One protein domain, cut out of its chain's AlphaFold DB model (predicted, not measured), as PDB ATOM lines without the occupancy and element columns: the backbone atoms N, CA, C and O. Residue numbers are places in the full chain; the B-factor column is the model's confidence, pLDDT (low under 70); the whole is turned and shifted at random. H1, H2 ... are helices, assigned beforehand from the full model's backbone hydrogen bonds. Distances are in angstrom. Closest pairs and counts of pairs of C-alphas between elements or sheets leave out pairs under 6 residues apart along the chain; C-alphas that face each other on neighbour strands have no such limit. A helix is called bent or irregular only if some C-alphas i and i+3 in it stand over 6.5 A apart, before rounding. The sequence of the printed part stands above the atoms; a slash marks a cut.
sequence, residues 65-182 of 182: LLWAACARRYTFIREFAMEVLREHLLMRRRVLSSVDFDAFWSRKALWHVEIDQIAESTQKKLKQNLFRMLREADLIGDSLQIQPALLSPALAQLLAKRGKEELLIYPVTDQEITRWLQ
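AT A GLANCE: This is residues 65 to 182 of the 182 residues of the protein "DUF1819 domain-containing protein" of Pseudomonas aeruginosa (UniProt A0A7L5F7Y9). This is an elongated body of mostly crossed helices, with H2 through its middle and H1 making a corner with H2 at their tight link; H3, H4 and the beginning of H5 make one end, and H6 and H8 make the other, where H7 reaches in to H2. After H5, the long stretch of residues 137 to 152 has no named element and leads back to H6 at the far end. The 118 printed residues include eight named helices, H1 to H8 in order, and no named strand; the class is all helix. By its radius of gyration of the C-alphas, 14.4 A, the whole is compact, and its C-alphas span 45 by 29 by 23 A.

HOW THE PARTS SIT: Begin with H1, residues 65 to 73, and H2, residues 75 to 90. They touch only at the corner by their link, closest at the C-alphas of Ala 71 and Arg 78, 4.4 A. Next, residues 80 to 84 of H2 touch residues 100 to 104 of H3, residues 98 to 109, at a steep tilt of 48 degrees, opposite ways; the closest C-alphas are Val 84 and Asp 100, 7.2 A. H3 touches H4, residues 113 to 116, only at the corner, at the C-alphas of Ala 109 and Asp 116, 4.5 A. H5, residues 120 to 136, touches no helix; it is close to but not clearly touching H1, H2 and H3, and its closest C-alphas to H3 are Lys 127 and Phe 101, 7.2 A. Look then at H7, residues 164 to 169, about perpendicular to H2 at 86 degrees and touching it at the C-alphas of Ile 169 and Ala 81, 4.8 A. H7 only just touches H1, with 3 pairs of C-alphas within 8 A, the closest being Ile 169 and Ala 71, 7.2 A. H6, residues 153 to 160, touches H7 at the C-alphas of Ala 160 and Glu 166, 5.8 A, and touches H8, residues 174 to 180, at those of Pro 153 and Trp 180, 4.5 A. In H1, H3, H5, H6 and H8 every O i to N i+4 pair is within hydrogen-bond range; H2 has 10 of 12, H7 has 0 of 2 but 2 of 3 O i to N i+3 pairs, and H4 is too short for an i+4 pair.

IN THESE COORDINATES: Find C-alpha 65 at (323.419, 347.208, 217.743), where H1 begins. H2 is 21.2 A long and only just irregular, C-alphas 83 and 86 being 6.52 A apart. H3 is 16.4 A long. H5, the longest, runs 24.2 A from C-alpha 120 at (333.119, 323.595, 232.996). H8 ends at C-alpha 180, at (333.701, 357.703, 211.267).

THE WHOLE: The C-alphas of Ala 119 and Gln 182, the two farthest apart, are 45.9 A from each other. The printed part has no cut, and its one long link, 16 residues, joins H5 to H6. The mean pLDDT of the printed part is 96.3, and no printed residue is under 70.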
ATOM      1  N   LEU A  65     324.195 346.664 216.624       98.31
ATOM      2  CA  LEU A  65     323.419 347.208 217.743       98.31
ATOM      3  C   LEU A  65     323.113 346.130 218.790       98.31
ATOM      4  O   LEU A  65     323.259 346.358 219.991       98.31
ATOM      5  N   LEU A  66     322.754 344.920 218.355       98.06
ATOM      6  CA  LEU A  66     322.535 343.783 219.253       98.06
ATOM      7  C   LEU A  66     323.833 343.319 219.926       98.06
ATOM      8  O   LEU A  66     323.811 342.924 221.096       98.06
ATOM      9  N   TRP A  67     324.967 343.401 219.226       98.56
ATOM     10  CA  TRP A  67     326.282 343.180 219.822       98.56
ATOM     11  C   TRP A  67     326.602 344.229 220.890       98.56
ATOM     12  O   TRP A  67     326.987 343.856 221.999       98.56
ATOM     13  N   ALA A  68     326.364 345.515 220.609       98.44
ATOM     14  CA  ALA A  68     326.527 346.591 221.587       98.44
ATOM     15  C   ALA A  68     325.658 346.367 222.830       98.44
ATOM     16  O   ALA A  68     326.159 346.448 223.950       98.44
ATOM     17  N   ALA A  69     324.389 345.995 222.651       98.25
ATOM     18  CA  ALA A  69     323.490 345.651 223.751       98.25
ATOM     19  C   ALA A  69     324.053 344.513 224.626       98.25
ATOM     20  O   ALA A  69     324.069 344.613 225.854       98.25
ATOM     21  N   CYS A  70     324.574 343.448 224.005       98.19
ATOM     22  CA  CYS A  70     325.220 342.346 224.721       98.19
ATOM     23  C   CYS A  70     326.486 342.800 225.466       98.19
ATOM     24  O   CYS A  70     326.650 342.478 226.642       98.19
ATOM     25  N   ALA A  71     327.369 343.556 224.813       98.25
ATOM     26  CA  ALA A  71     328.608 344.037 225.418       98.25
ATOM     27  C   ALA A  71     328.344 345.016 226.577       98.25
ATOM     28  O   ALA A  71     329.019 344.962 227.597       98.25
ATOM     29  N   ARG A  72     327.320 345.866 226.482       97.62
ATOM     30  CA  ARG A  72     326.917 346.760 227.580       97.62
ATOM     31  C   ARG A  72     326.289 346.014 228.750       97.62
ATOM     32  O   ARG A  72     326.473 346.409 229.897       97.62
ATOM     33  N   ARG A  73     325.554 344.937 228.465       97.12
ATOM     34  CA  ARG A  73     324.898 344.124 229.491       97.12
ATOM     35  C   ARG A  73     325.879 343.237 230.261       97.12
ATOM     36  O   ARG A  73     325.706 343.048 231.463       97.12
ATOM     37  N   TYR A  74     326.875 342.666 229.581       96.44
ATOM     38  CA  TYR A  74     327.789 341.686 230.167       96.44
ATOM     39  C   TYR A  74     329.243 342.148 230.055       96.44
ATOM     40  O   TYR A  74     329.857 342.033 228.994       96.44
ATOM     41  N   THR A  75     329.828 342.567 231.181       96.00
ATOM     42  CA  THR A  75     331.231 343.009 231.265       96.00
ATOM     43  C   THR A  75     332.199 341.999 230.652       96.00
ATOM     44  O   THR A  75     333.038 342.383 229.848       96.00
ATOM     45  N   PHE A  76     332.015 340.702 230.919       96.94
ATOM     46  CA  PHE A  76     332.851 339.640 230.344       96.94
ATOM     47  C   PHE A  76     332.875 339.667 228.804       96.94
ATOM     48  O   PHE A  76     333.922 339.466 228.194       96.94
ATOM     49  N   ILE A  77     331.730 339.931 228.161       98.25
ATOM     50  CA  ILE A  77     331.643 340.021 226.696       98.25
ATOM     51  C   ILE A  77     332.352 341.280 226.203       98.25
ATOM     52  O   ILE A  77     333.110 341.198 225.239       98.25
ATOM     53  N   ARG A  78     332.148 342.422 226.872       98.50
ATOM     54  CA  ARG A  78     332.826 343.685 226.541       98.50
ATOM     55  C   ARG A  78     334.339 343.543 226.591       98.50
ATOM     56  O   ARG A  78     335.035 343.934 225.661       98.50
ATOM     57  N   GLU A  79     334.835 342.957 227.671       98.31
ATOM     58  CA  GLU A  79     336.257 342.726 227.884       98.31
ATOM     59  C   GLU A  79     336.821 341.741 226.863       98.31
ATOM     60  O   GLU A  79     337.872 342.005 226.296       98.31
ATOM     61  N   PHE A  80     336.114 340.652 226.547       98.62
ATOM     62  CA  PHE A  80     336.550 339.735 225.490       98.62
ATOM     63  C   PHE A  80     336.626 340.433 224.122       98.62
ATOM     64  O   PHE A  80     337.566 340.224 223.354       98.62
ATOM     65  N   ALA A  81     335.647 341.285 223.820       98.56
ATOM     66  CA  ALA A  81     335.609 342.052 222.584       98.56
ATOM     67  C   ALA A  81     336.827 342.982 222.451       98.56
ATOM     68  O   ALA A  81     337.471 343.028 221.405       98.56
ATOM     69  N   MET A  82     337.168 343.684 223.532       98.38
ATOM     70  CA  MET A  82     338.271 344.641 223.546       98.38
ATOM     71  C   MET A  82     339.633 343.951 223.642       98.38
ATOM     72  O   MET A  82     340.505 344.223 222.831       98.38
ATOM     73  N   GLU A  83     339.812 343.052 224.609       98.06
ATOM     74  CA  GLU A  83     341.110 342.468 224.977       98.06
ATOM     75  C   GLU A  83     341.524 341.281 224.097       98.06
ATOM     76  O   GLU A  83     342.675 340.850 224.156       98.06
ATOM     77  N   VAL A  84     340.592 340.707 223.327       98.38
ATOM     78  CA  VAL A  84     340.862 339.555 222.456       98.38
ATOM     79  C   VAL A  84     340.479 339.870 221.019       98.38
ATOM     80  O   VAL A  84     341.348 339.939 220.161       98.38
ATOM     81  N   LEU A  85     339.193 340.087 220.730       98.50
ATOM     82  CA  LEU A  85     338.734 340.236 219.345       98.50
ATOM     83  C   LEU A  85     339.402 341.426 218.639       98.50
ATOM     84  O   LEU A  85     339.954 341.269 217.547       98.50
ATOM     85  N   ARG A  86     339.367 342.608 219.261       98.12
ATOM     86  CA  ARG A  86     339.977 343.815 218.703       98.12
ATOM     87  C   ARG A  86     341.502 343.736 218.703       98.12
ATOM     88  O   ARG A  86     342.104 344.010 217.668       98.12
ATOM     89  N   GLU A  87     342.123 343.321 219.806       97.94
ATOM     90  CA  GLU A  87     343.585 343.162 219.872       97.94
ATOM     91  C   GLU A  87     344.115 342.202 218.800       97.94
ATOM     92  O   GLU A  87     345.110 342.500 218.137       97.94
ATOM     93  N   HIS A  88     343.422 341.091 218.535       97.75
ATOM     94  CA  HIS A  88     343.800 340.175 217.460       97.75
ATOM     95  C   HIS A  88     343.773 340.853 216.093       97.75
ATOM     96  O   HIS A  88     344.715 340.665 215.321       97.75
ATOM     97  N   LEU A  89     342.760 341.677 215.805       97.00
ATOM     98  CA  LEU A  89     342.738 342.463 214.572       97.00
ATOM     99  C   LEU A  89     343.952 343.401 214.491       97.00
ATOM    100  O   LEU A  89     344.638 343.418 213.467       97.00
ATOM    101  N   LEU A  90     344.238 344.154 215.558       97.12
ATOM    102  CA  LEU A  90     345.354 345.108 215.597       97.12
ATOM    103  C   LEU A  90     346.709 344.415 215.407       97.12
ATOM    104  O   LEU A  90     347.567 344.899 214.668       97.12
ATOM    105  N   MET A  91     346.870 343.227 215.991       97.12
ATOM    106  CA  MET A  91     348.041 342.363 215.817       97.12
ATOM    107  C   MET A  91     348.038 341.581 214.493       97.12
ATOM    108  O   MET A  91     348.922 340.754 214.262       97.12
ATOM    109  N   ARG A  92     347.059 341.818 213.609       95.19
ATOM    110  CA  ARG A  92     346.880 341.141 212.312       95.19
ATOM    111  C   ARG A  92     346.721 339.619 212.420       95.19
ATOM    112  O   ARG A  92     346.978 338.893 211.455       95.19
ATOM    113  N   ARG A  93     346.264 339.119 213.571       94.62
ATOM    114  CA  ARG A  93     345.813 337.734 213.723       94.62
ATOM    115  C   ARG A  93     344.470 337.589 213.026       94.62
ATOM    116  O   ARG A  93     343.525 338.315 213.302       94.62
ATOM    117  N   ARG A  94     344.390 336.637 212.099       90.25
ATOM    118  CA  ARG A  94     343.210 336.482 211.237       90.25
ATOM    119  C   ARG A  94     342.116 335.614 211.834       90.25
ATOM    120  O   ARG A  94     341.008 335.669 211.328       90.25
ATOM    121  N   VAL A  95     342.414 334.797 212.840       96.00
ATOM    122  CA  VAL A  95     341.505 333.766 213.359       96.00
ATOM    123  C   VAL A  95     341.351 333.931 214.863       96.00
ATOM    124  O   VAL A  95     342.349 334.085 215.566       96.00
ATOM    125  N   LEU A  96     340.108 333.875 215.338       96.75
ATOM    126  CA  LEU A  96     339.756 333.821 216.753       96.75
ATOM    127  C   LEU A  96     339.445 332.368 217.135       96.75
ATOM    128  O   LEU A  96     338.421 331.818 216.745       96.75
ATOM    129  N   SER A  97     340.321 331.719 217.888       94.56
ATOM    130  CA  SER A  97     340.206 330.294 218.207       94.56
ATOM    131  C   SER A  97     339.547 330.030 219.567       94.56
ATOM    132  O   SER A  97     339.440 330.910 220.420       94.56
ATOM    133  N   SER A  98     339.164 328.771 219.819       93.75
ATOM    134  CA  SER A  98     338.752 328.327 221.164       93.75
ATOM    135  C   SER A  98     339.830 328.595 222.213       93.75
ATOM    136  O   SER A  98     339.497 328.939 223.341       93.75
ATOM    137  N   VAL A  99     341.104 328.440 221.844       96.19
ATOM    138  CA  VAL A  99     342.234 328.610 222.764       96.19
ATOM    139  C   VAL A  99     342.310 330.052 223.256       96.19
ATOM    140  O   VAL A  99     342.600 330.277 224.425       96.19
ATOM    141  N   ASP A 100     341.977 331.024 222.403       97.44
ATOM    142  CA  ASP A 100     341.943 332.436 222.795       97.44
ATOM    143  C   ASP A 100     340.877 332.697 223.870       97.44
ATOM    144  O   ASP A 100     341.126 333.419 224.835       97.44
ATOM    145  N   PHE A 101     339.709 332.049 223.759       97.81
ATOM    146  CA  PHE A 101     338.691 332.092 224.811       97.81
ATOM    147  C   PHE A 101     339.160 331.417 226.094       97.81
ATOM    148  O   PHE A 101     338.993 331.983 227.170       97.81
ATOM    149  N   ASP A 102     339.729 330.218 225.997       97.12
ATOM    150  CA  ASP A 102     340.134 329.448 227.171       97.12
ATOM    151  C   ASP A 102     341.271 330.172 227.932       97.12
ATOM    152  O   ASP A 102     341.264 330.229 229.165       97.12
ATOM    153  N   ALA A 103     342.184 330.832 227.208       97.69
ATOM    154  CA  ALA A 103     343.218 331.695 227.777       97.69
ATOM    155  C   ALA A 103     342.637 332.959 228.434       97.69
ATOM    156  O   ALA A 103     343.017 333.301 229.556       97.69
ATOM    157  N   PHE A 104     341.695 333.640 227.769       97.88
ATOM    158  CA  PHE A 104     341.005 334.803 228.336       97.88
ATOM    159  C   PHE A 104     340.242 334.443 229.613       97.88
ATOM    160  O   PHE A 104     340.389 335.115 230.633       97.88
ATOM    161  N   TRP A 105     339.481 333.349 229.575       97.06
ATOM    162  CA  TRP A 105     338.744 332.829 230.721       97.06
ATOM    163  C   TRP A 105     339.667 332.560 231.904       97.06
ATOM    164  O   TRP A 105     339.425 333.067 232.995       97.06
ATOM    165  N   SER A 106     340.753 331.816 231.673       96.06
ATOM    166  CA  SER A 106     341.722 331.469 232.718       96.06
ATOM    167  C   SER A 106     342.324 332.723 233.350       96.06
ATOM    168  O   SER A 106     342.419 332.816 234.568       96.06
ATOM    169  N   ARG A 107     342.657 333.737 232.540       96.62
ATOM    170  CA  ARG A 107     343.163 335.017 233.047       96.62
ATOM    171  C   ARG A 107     342.138 335.760 233.903       96.62
ATOM    172  O   ARG A 107     342.533 336.365 234.892       96.62
ATOM    173  N   LYS A 108     340.850 335.729 233.547       95.50
ATOM    174  CA  LYS A 108     339.789 336.358 234.350       95.50
ATOM    175  C   LYS A 108     339.513 335.578 235.642       95.50
ATOM    176  O   LYS A 108     339.390 336.204 236.688       95.50
ATOM    177  N   ALA A 109     339.519 334.245 235.606       93.69
ATOM    178  CA  ALA A 109     339.327 333.391 236.785       93.69
ATOM    179  C   ALA A 109     340.363 333.646 237.899       93.69
ATOM    180  O   ALA A 109     340.016 333.592 239.073       93.69
ATOM    181  N   LEU A 110     341.601 334.029 237.548       92.81
ATOM    182  CA  LEU A 110     342.639 334.388 238.530       92.81
ATOM    183  C   LEU A 110     342.256 335.562 239.448       92.81
ATOM    184  O   LEU A 110     342.781 335.658 240.554       92.81
ATOM    185  N   TRP A 111     341.377 336.459 238.992       91.06
ATOM    186  CA  TRP A 111     341.012 337.688 239.709       91.06
ATOM    187  C   TRP A 111     339.528 337.754 240.088       91.06
ATOM    188  O   TRP A 111     339.140 338.613 240.876       91.06
ATOM    189  N   HIS A 112     338.709 336.847 239.550       88.69
ATOM    190  CA  HIS A 112     337.258 336.820 239.708       88.69
ATOM    191  C   HIS A 112     336.810 335.439 240.183       88.69
ATOM    192  O   HIS A 112     336.645 334.512 239.385       88.69
ATOM    193  N   VAL A 113     336.590 335.310 241.492       87.38
ATOM    194  CA  VAL A 113     336.174 334.050 242.133       87.38
ATOM    195  C   VAL A 113     334.858 333.537 241.542       87.38
ATOM    196  O   VAL A 113     334.673 332.336 241.361       87.38
ATOM    197  N   GLU A 114     333.957 334.443 241.172       90.31
ATOM    198  CA  GLU A 114     332.698 334.124 240.508       90.31
ATOM    199  C   GLU A 114     332.881 333.476 239.131       90.31
ATOM    200  O   GLU A 114     331.992 332.751 238.697       90.31
ATOM    201  N   ILE A 115     334.009 333.710 238.452       88.69
ATOM    202  CA  ILE A 115     334.351 333.062 237.177       88.69
ATOM    203  C   ILE A 115     335.022 331.712 237.437       88.69
ATOM    204  O   ILE A 115     334.689 330.734 236.770       88.69
ATOM    205  N   ASP A 116     335.922 331.644 238.420       90.94
ATOM    206  CA  ASP A 116     336.639 330.418 238.795       90.94
ATOM    207  C   ASP A 116     335.693 329.297 239.264       90.94
ATOM    208  O   ASP A 116     335.874 328.127 238.937       90.94
ATOM    209  N   GLN A 117     334.608 329.658 239.954       93.12
ATOM    210  CA  GLN A 117     333.623 328.700 240.471       93.12
ATOM    211  C   GLN A 117     332.597 328.215 239.431       93.12
ATOM    212  O   GLN A 117     331.756 327.363 239.737       93.12
ATOM    213  N   ILE A 118     332.616 328.739 238.202       93.44
ATOM    214  CA  ILE A 118     331.674 328.310 237.165       93.44
ATOM    215  C   ILE A 118     332.042 326.906 236.681       93.44
ATOM    216  O   ILE A 118     333.146 326.647 236.213       93.44
ATOM    217  N   ALA A 119     331.058 326.005 236.703       95.69
ATOM    218  CA  ALA A 119     331.223 324.655 236.179       95.69
ATOM    219  C   ALA A 119     331.667 324.654 234.704       95.69
ATOM    220  O   ALA A 119     331.133 325.394 233.873       95.69
ATOM    221  N   GLU A 120     332.562 323.730 234.350       94.31
ATOM    222  CA  GLU A 120     333.119 323.595 232.996       94.31
ATOM    223  C   GLU A 120     332.031 323.448 231.912       94.31
ATOM    224  O   GLU A 120     332.141 323.974 230.801       94.31
ATOM    225  N   SER A 121     330.925 322.768 232.230       96.38
ATOM    226  CA  SER A 121     329.774 322.623 231.331       96.38
ATOM    227  C   SER A 121     329.097 323.963 231.023       96.38
ATOM    228  O   SER A 121     328.709 324.220 229.878       96.38
ATOM    229  N   THR A 122     329.002 324.848 232.016       95.69
ATOM    230  CA  THR A 122     328.489 326.211 231.862       95.69
ATOM    231  C   THR A 122     329.470 327.064 231.069       95.69
ATOM    232  O   THR A 122     329.048 327.718 230.116       95.69
ATOM    233  N   GLN A 123     330.771 326.998 231.366       96.19
ATOM    234  CA  GLN A 123     331.812 327.689 230.595       96.19
ATOM    235  C   GLN A 123     331.760 327.302 229.109       96.19
ATOM    236  O   GLN A 123     331.709 328.172 228.239       96.19
ATOM    237  N   LYS A 124     331.692 326.000 228.796       97.00
ATOM    238  CA  LYS A 124     331.550 325.497 227.420       97.00
ATOM    239  C   LYS A 124     330.325 326.088 226.722       97.00
ATOM    240  O   LYS A 124     330.406 326.478 225.556       97.00
ATOM    241  N   LYS A 125     329.200 326.204 227.431       96.44
ATOM    242  CA  LYS A 125     327.965 326.780 226.889       96.44
ATOM    243  C   LYS A 125     328.053 328.295 226.689       96.44
ATOM    244  O   LYS A 125     327.551 328.801 225.687       96.44
ATOM    245  N   LEU A 126     328.711 329.012 227.599       96.56
ATOM    246  CA  LEU A 126     328.996 330.443 227.454       96.56
ATOM    247  C   LEU A 126     329.908 330.697 226.251       96.56
ATOM    248  O   LEU A 126     329.575 331.544 225.426       96.56
ATOM    249  N   LYS A 127     330.971 329.896 226.082       97.69
ATOM    250  CA  LYS A 127     331.834 329.917 224.893       97.69
ATOM    251  C   LYS A 127     331.016 329.733 223.615       97.69
ATOM    252  O   LYS A 127     331.061 330.579 222.729       97.69
ATOM    253  N   GLN A 128     330.214 328.671 223.528       97.81
ATOM    254  CA  GLN A 128     329.365 328.419 222.355       97.81
ATOM    255  C   GLN A 128     328.430 329.593 222.042       97.81
ATOM    256  O   GLN A 128     328.315 329.997 220.885       97.81
ATOM    257  N   ASN A 129     327.780 330.158 223.062       96.88
ATOM    258  CA  ASN A 129     326.891 331.302 222.889       96.88
ATOM    259  C   ASN A 129     327.645 332.549 222.412       96.88
ATOM    260  O   ASN A 129     327.155 333.225 221.515       96.88
ATOM    261  N   LEU A 130     328.822 332.842 222.974       98.19
ATOM    262  CA  LEU A 130     329.648 333.984 222.582       98.19
ATOM    263  C   LEU A 130     330.073 333.899 221.115       98.19
ATOM    264  O   LEU A 130     329.840 334.835 220.357       98.19
ATOM    265  N   PHE A 131     330.620 332.758 220.693       98.12
ATOM    266  CA  PHE A 131     331.020 332.554 219.300       98.12
ATOM    267  C   PHE A 131     329.830 332.605 218.339       98.12
ATOM    268  O   PHE A 131     329.970 333.100 217.224       98.12
ATOM    269  N   ARG A 132     328.651 332.134 218.761       97.69
ATOM    270  CA  ARG A 132     327.430 332.301 217.967       97.69
ATOM    271  C   ARG A 132     327.063 333.780 217.816       97.69
ATOM    272  O   ARG A 132     326.846 334.201 216.690       97.69
ATOM    273  N   MET A 133     327.056 334.556 218.901       97.50
ATOM    274  CA  MET A 133     326.743 335.993 218.850       97.50
ATOM    275  C   MET A 133     327.732 336.770 217.968       97.50
ATOM    276  O   MET A 133     327.319 337.646 217.220       97.50
ATOM    277  N   LEU A 134     329.021 336.414 217.998       98.25
ATOM    278  CA  LEU A 134     330.028 337.010 217.114       98.25
ATOM    279  C   LEU A 134     329.752 336.728 215.629       98.25
ATOM    280  O   LEU A 134     329.937 337.624 214.808       98.25
ATOM    281  N   ARG A 135     329.305 335.513 215.281       97.75
ATOM    282  CA  ARG A 135     328.893 335.180 213.903       97.75
ATOM    283  C   ARG A 135     327.606 335.889 213.502       97.75
ATOM    284  O   ARG A 135     327.529 336.421 212.409       97.75
ATOM    285  N   GLU A 136     326.612 335.917 214.387       96.38
ATOM    286  CA  GLU A 136     325.333 336.607 214.148       96.38
ATOM    287  C   GLU A 136     325.520 338.116 213.920       96.38
ATOM    288  O   GLU A 136     324.721 338.729 213.218       96.38
ATOM    289  N   ALA A 137     326.579 338.704 214.485       97.44
ATOM    290  CA  ALA A 137     326.959 340.099 214.287       97.44
ATOM    291  C   ALA A 137     327.984 340.317 213.151       97.44
ATOM    292  O   ALA A 137     328.528 341.415 213.042       97.44
ATOM    293  N   ASP A 138     328.285 339.296 212.337       97.00
ATOM    294  CA  ASP A 138     329.285 339.335 211.256       97.00
ATOM    295  C   ASP A 138     330.691 339.801 211.704       97.00
ATOM    296  O   ASP A 138     331.456 340.353 210.915       97.00
ATOM    297  N   LEU A 139     331.061 339.579 212.971       97.94
ATOM    298  CA  LEU A 139     332.376 339.950 213.525       97.94
ATOM    299  C   LEU A 139     333.417 338.844 213.356       97.94
ATOM    300  O   LEU A 139     334.625 339.097 213.352       97.94
ATOM    301  N   ILE A 140     332.948 337.609 213.202       97.94
ATOM    302  CA  ILE A 140     333.746 336.468 212.763       97.94
ATOM    303  C   ILE A 140     332.951 335.677 211.728       97.94
ATOM    304  O   ILE A 140     331.726 335.618 211.800       97.94
ATOM    305  N   GLY A 141     333.636 335.026 210.790       96.19
ATOM    306  CA  GLY A 141     332.977 334.098 209.870       96.19
ATOM    307  C   GLY A 141     332.918 332.659 210.386       96.19
ATOM    308  O   GLY A 141     333.376 332.345 211.489       96.19
ATOM    309  N   ASP A 142     332.386 331.761 209.558       93.69
ATOM    310  CA  ASP A 142     332.193 330.348 209.915       93.69
ATOM    311  C   ASP A 142     333.502 329.619 210.242       93.69
ATOM    312  O   ASP A 142     333.550 328.829 211.186       93.69
ATOM    313  N   SER A 143     334.586 329.955 209.539       94.06
ATOM    314  CA  SER A 143     335.940 329.442 209.802       94.06
ATOM    315  C   SER A 143     336.678 330.230 210.891       94.06
ATOM    316  O   SER A 143     337.902 330.153 210.995       94.06
ATOM    317  N   LEU A 144     335.938 330.987 211.710       96.44
ATOM    318  CA  LEU A 144     336.425 331.791 212.831       96.44
ATOM    319  C   LEU A 144     337.382 332.925 212.445       96.44
ATOM    320  O   LEU A 144     338.078 333.478 213.300       96.44
ATOM    321  N   GLN A 145     337.425 333.287 211.164       97.88
ATOM    322  CA  GLN A 145     338.216 334.417 210.711       97.88
ATOM    323  C   GLN A 145     337.582 335.730 211.178       97.88
ATOM    324  O   GLN A 145     336.380 335.928 210.996       97.88
ATOM    325  N   ILE A 146     338.384 336.614 211.767       98.25
ATOM    326  CA  ILE A 146     337.948 337.931 212.238       98.25
ATOM    327  C   ILE A 146     337.589 338.788 211.025       98.25
ATOM    328  O   ILE A 146     338.370 338.896 210.078       98.25
ATOM    329  N   GLN A 147     336.405 339.389 211.068       97.25
ATOM    330  CA  GLN A 147     335.898 340.293 210.044       97.25
ATOM    331  C   GLN A 147     335.987 341.724 210.578       97.25
ATOM    332  O   GLN A 147     335.379 342.005 211.609       97.25
ATOM    333  N   PRO A 148     336.726 342.636 209.922       96.62
ATOM    334  CA  PRO A 148     336.733 344.040 210.313       96.62
ATOM    335  C   PRO A 148     335.315 344.615 210.297       96.62
ATOM    336  O   PRO A 148     334.578 344.438 209.319       96.62
ATOM    337  N   ALA A 149     334.926 345.309 211.364       97.00
ATOM    338  CA  ALA A 149     333.593 345.884 211.417       97.00
ATOM    339  C   ALA A 149     333.512 347.097 210.488       97.00
ATOM    340  O   ALA A 149     334.286 348.045 210.574       97.00
ATOM    341  N   LEU A 150     332.533 347.071 209.592       95.06
ATOM    342  CA  LEU A 150     332.229 348.171 208.679       95.06
ATOM    343  C   LEU A 150     331.025 348.957 209.200       95.06
ATOM    344  O   LEU A 150     329.912 348.760 208.713       95.06
ATOM    345  N   LEU A 151     331.238 349.784 210.223       95.75
ATOM    346  CA  LEU A 151     330.217 350.699 210.735       95.75
ATOM    347  C   LEU A 151     330.002 351.848 209.737       95.75
ATOM    348  O   LEU A 151     330.960 352.379 209.168       95.75
ATOM    349  N   SER A 152     328.747 352.246 209.520       94.19
ATOM    350  CA  SER A 152     328.462 353.514 208.842       94.19
ATOM    351  C   SER A 152     328.824 354.688 209.767       94.19
ATOM    352  O   SER A 152     328.719 354.538 210.988       94.19
ATOM    353  N   PRO A 153     329.212 355.867 209.240       94.94
ATOM    354  CA  PRO A 153     329.453 357.047 210.076       94.94
ATOM    355  C   PRO A 153     328.258 357.384 210.978       94.94
ATOM    356  O   PRO A 153     328.439 357.646 212.162       94.94
ATOM    357  N   ALA A 154     327.030 357.269 210.458       95.81
ATOM    358  CA  ALA A 154     325.810 357.510 211.226       95.81
ATOM    359  C   ALA A 154     325.675 356.563 212.431       95.81
ATOM    360  O   ALA A 154     325.418 357.017 213.546       95.81
ATOM    361  N   LEU A 155     325.899 355.258 212.235       97.12
ATOM    362  CA  LEU A 155     325.834 354.282 213.325       97.12
ATOM    363  C   LEU A 155     326.990 354.455 214.320       97.12
ATOM    364  O   LEU A 155     326.778 354.385 215.528       97.12
ATOM    365  N   ALA A 156     328.205 354.708 213.833       97.81
ATOM    366  CA  ALA A 156     329.360 354.946 214.692       97.81
ATOM    367  C   ALA A 156     329.155 356.179 215.585       97.81
ATOM    368  O   ALA A 156     329.395 356.105 216.788       97.81
ATOM    369  N   GLN A 157     328.653 357.283 215.026       97.50
ATOM    370  CA  GLN A 157     328.320 358.491 215.784       97.50
ATOM    371  C   GLN A 157     327.185 358.243 216.781       97.50
ATOM    372  O   GLN A 157     327.260 358.715 217.914       97.50
ATOM    373  N   LEU A 158     326.162 357.473 216.392       97.88
ATOM    374  CA  LEU A 158     325.065 357.089 217.278       97.88
ATOM    375  C   LEU A 158     325.574 356.329 218.510       97.88
ATOM    376  O   LEU A 158     325.284 356.736 219.632       97.88
ATOM    377  N   LEU A 159     326.384 355.287 218.303       97.56
ATOM    378  CA  LEU A 159     326.980 354.491 219.380       97.56
ATOM    379  C   LEU A 159     327.956 355.318 220.234       97.56
ATOM    380  O   LEU A 159     327.984 355.191 221.459       97.56
ATOM    381  N   ALA A 160     328.736 356.199 219.600       97.38
ATOM    382  CA  ALA A 160     329.747 357.016 220.264       97.38
ATOM    383  C   ALA A 160     329.181 358.198 221.067       97.38
ATOM    384  O   ALA A 160     329.954 358.884 221.737       97.38
ATOM    385  N   LYS A 161     327.856 358.421 221.091       96.06
ATOM    386  CA  LYS A 161     327.221 359.423 221.974       96.06
ATOM    387  C   LYS A 161     327.588 359.234 223.450       96.06
ATOM    388  O   LYS A 161     327.619 360.204 224.203       96.06
ATOM    389  N   ARG A 162     327.875 357.994 223.864       92.19
ATOM    390  CA  ARG A 162     328.309 357.637 225.229       92.19
ATOM    391  C   ARG A 162     329.835 357.661 225.409       92.19
ATOM    392  O   ARG A 162     330.320 357.414 226.508       92.19
ATOM    393  N   GLY A 163     330.580 357.962 224.349       95.56
ATOM    394  CA  GLY A 163     332.038 357.957 224.290       95.56
ATOM    395  C   GLY A 163     332.555 357.092 223.141       95.56
ATOM    396  O   GLY A 163     331.979 356.053 222.818       95.56
ATOM    397  N   LYS A 164     333.684 357.488 222.541       95.12
ATOM    398  CA  LYS A 164     334.333 356.739 221.444       95.12
ATOM    399  C   LYS A 164     334.736 355.309 221.863       95.12
ATOM    400  O   LYS A 164     334.869 354.426 221.022       95.12
ATOM    401  N   GLU A 165     334.850 355.077 223.171       95.81
ATOM    402  CA  GLU A 165     335.207 353.803 223.808       95.81
ATOM    403  C   GLU A 165     334.170 352.707 223.528       95.81
ATOM    404  O   GLU A 165     334.497 351.520 223.551       95.81
ATOM    405  N   GLU A 166     332.932 353.097 223.217       97.19
ATOM    406  CA  GLU A 166     331.867 352.189 222.790       97.19
ATOM    407  C   GLU A 166     332.179 351.495 221.462       97.19
ATOM    408  O   GLU A 166     331.645 350.425 221.192       97.19
ATOM    409  N   LEU A 167     333.069 352.062 220.644       98.31
ATOM    410  CA  LEU A 167     333.469 351.476 219.367       98.31
ATOM    411  C   LEU A 167     334.600 350.446 219.518       98.31
ATOM    412  O   LEU A 167     334.883 349.695 218.587       98.31
ATOM    413  N   LEU A 168     335.227 350.353 220.696       98.44
ATOM    414  CA  LEU A 168     336.334 349.424 220.953       98.44
ATOM    415  C   LEU A 168     335.877 347.967 221.120       98.44
ATOM    416  O   LEU A 168     336.707 347.062 221.131       98.44
ATOM    417  N   ILE A 169     334.568 347.725 221.224       98.56
ATOM    418  CA  ILE A 169     333.986 346.373 221.240       98.56
ATOM    419  C   ILE A 169     333.943 345.733 219.845       98.56
ATOM    420  O   ILE A 169     333.501 344.592 219.702       98.56
ATOM    421  N   TYR A 170     334.332 346.475 218.810       98.50
ATOM    422  CA  TYR A 170     334.365 345.997 217.439       98.50
ATOM    423  C   TYR A 170     335.814 345.739 216.999       98.50
ATOM    424  O   TYR A 170     336.737 346.425 217.447       98.50
ATOM    425  N   PRO A 171     336.040 344.781 216.086       97.75
ATOM    426  CA  PRO A 171     337.309 344.623 215.393       97.75
ATOM    427  C   PRO A 171     337.489 345.805 214.430       97.75
ATOM    428  O   PRO A 171     337.137 345.722 213.253       97.75
ATOM    429  N   VAL A 172     338.021 346.914 214.947       97.44
ATOM    430  CA  VAL A 172     338.269 348.162 214.209       97.44
ATOM    431  C   VAL A 172     339.572 348.814 214.660       97.44
ATOM    432  O   VAL A 172     339.983 348.702 215.820       97.44
ATOM    433  N   THR A 173     340.212 349.532 213.745       97.44
ATOM    434  CA  THR A 173     341.411 350.333 214.021       97.44
ATOM    435  C   THR A 173     341.062 351.726 214.556       97.44
ATOM    436  O   THR A 173     339.974 352.250 214.314       97.44
ATOM    437  N   ASP A 174     342.008 352.377 215.240       96.81
ATOM    438  CA  ASP A 174     341.834 353.768 215.701       96.81
ATOM    439  C   ASP A 174     341.636 354.748 214.533       96.81
ATOM    440  O   ASP A 174     340.915 355.742 214.649       96.81
ATOM    441  N   GLN A 175     342.249 354.450 213.384       96.38
ATOM    442  CA  GLN A 175     342.098 355.246 212.171       96.38
ATOM    443  C   GLN A 175     340.665 355.174 211.626       96.38
ATOM    444  O   GLN A 175     340.113 356.197 211.227       96.38
ATOM    445  N   GLU A 176     340.046 353.990 211.631       96.50
ATOM    446  CA  GLU A 176     338.649 353.820 211.216       96.50
ATOM    447  C   GLU A 176     337.688 354.530 212.163       96.50
ATOM    448  O   GLU A 176     336.823 355.266 211.687       96.50
ATOM    449  N   ILE A 177     337.889 354.387 213.480       97.25
ATOM    450  CA  ILE A 177     337.108 355.113 214.492       97.25
ATOM    451  C   ILE A 177     337.187 356.618 214.238       97.25
ATOM    452  O   ILE A 177     336.162 357.286 214.151       97.25
ATOM    453  N   THR A 178     338.400 357.147 214.062       96.56
ATOM    454  CA  THR A 178     338.608 358.577 213.798       96.56
ATOM    455  C   THR A 178     337.884 359.012 212.526       96.56
ATOM    456  O   THR A 178     337.215 360.037 212.530       96.56
ATOM    457  N   ARG A 179     337.959 358.218 211.452       96.06
ATOM    458  CA  ARG A 179     337.298 358.518 210.174       96.06
ATOM    459  C   ARG A 179     335.772 358.561 210.285       96.06
ATOM    460  O   ARG A 179     335.148 359.332 209.571       96.06
ATOM    461  N   TRP A 180     335.161 357.721 211.116       96.06
ATOM    462  CA  TRP A 180     333.701 357.703 211.267       96.06
ATOM    463  C   TRP A 180     333.155 358.830 212.146       96.06
ATOM    464  O   TRP A 180     331.986 359.192 212.013       96.06
ATOM    465  N   LEU A 181     333.981 359.346 213.058       95.69
ATOM    466  CA  LEU A 181     333.609 360.397 214.007       95.69
ATOM    467  C   LEU A 181     333.965 361.816 213.531       95.69
ATOM    468  O   LEU A 181     333.740 362.768 214.276       95.69
ATOM    469  N   GLN A 182     334.527 361.946 212.328       89.06
ATOM    470  CA  GLN A 182     334.692 363.216 211.613       89.06
ATOM    471  C   GLN A 182     333.395 363.608 210.907       89.06
ATOM    472  O   GLN A 182     333.107 364.824 210.893       89.06
TER     473      GLN A 182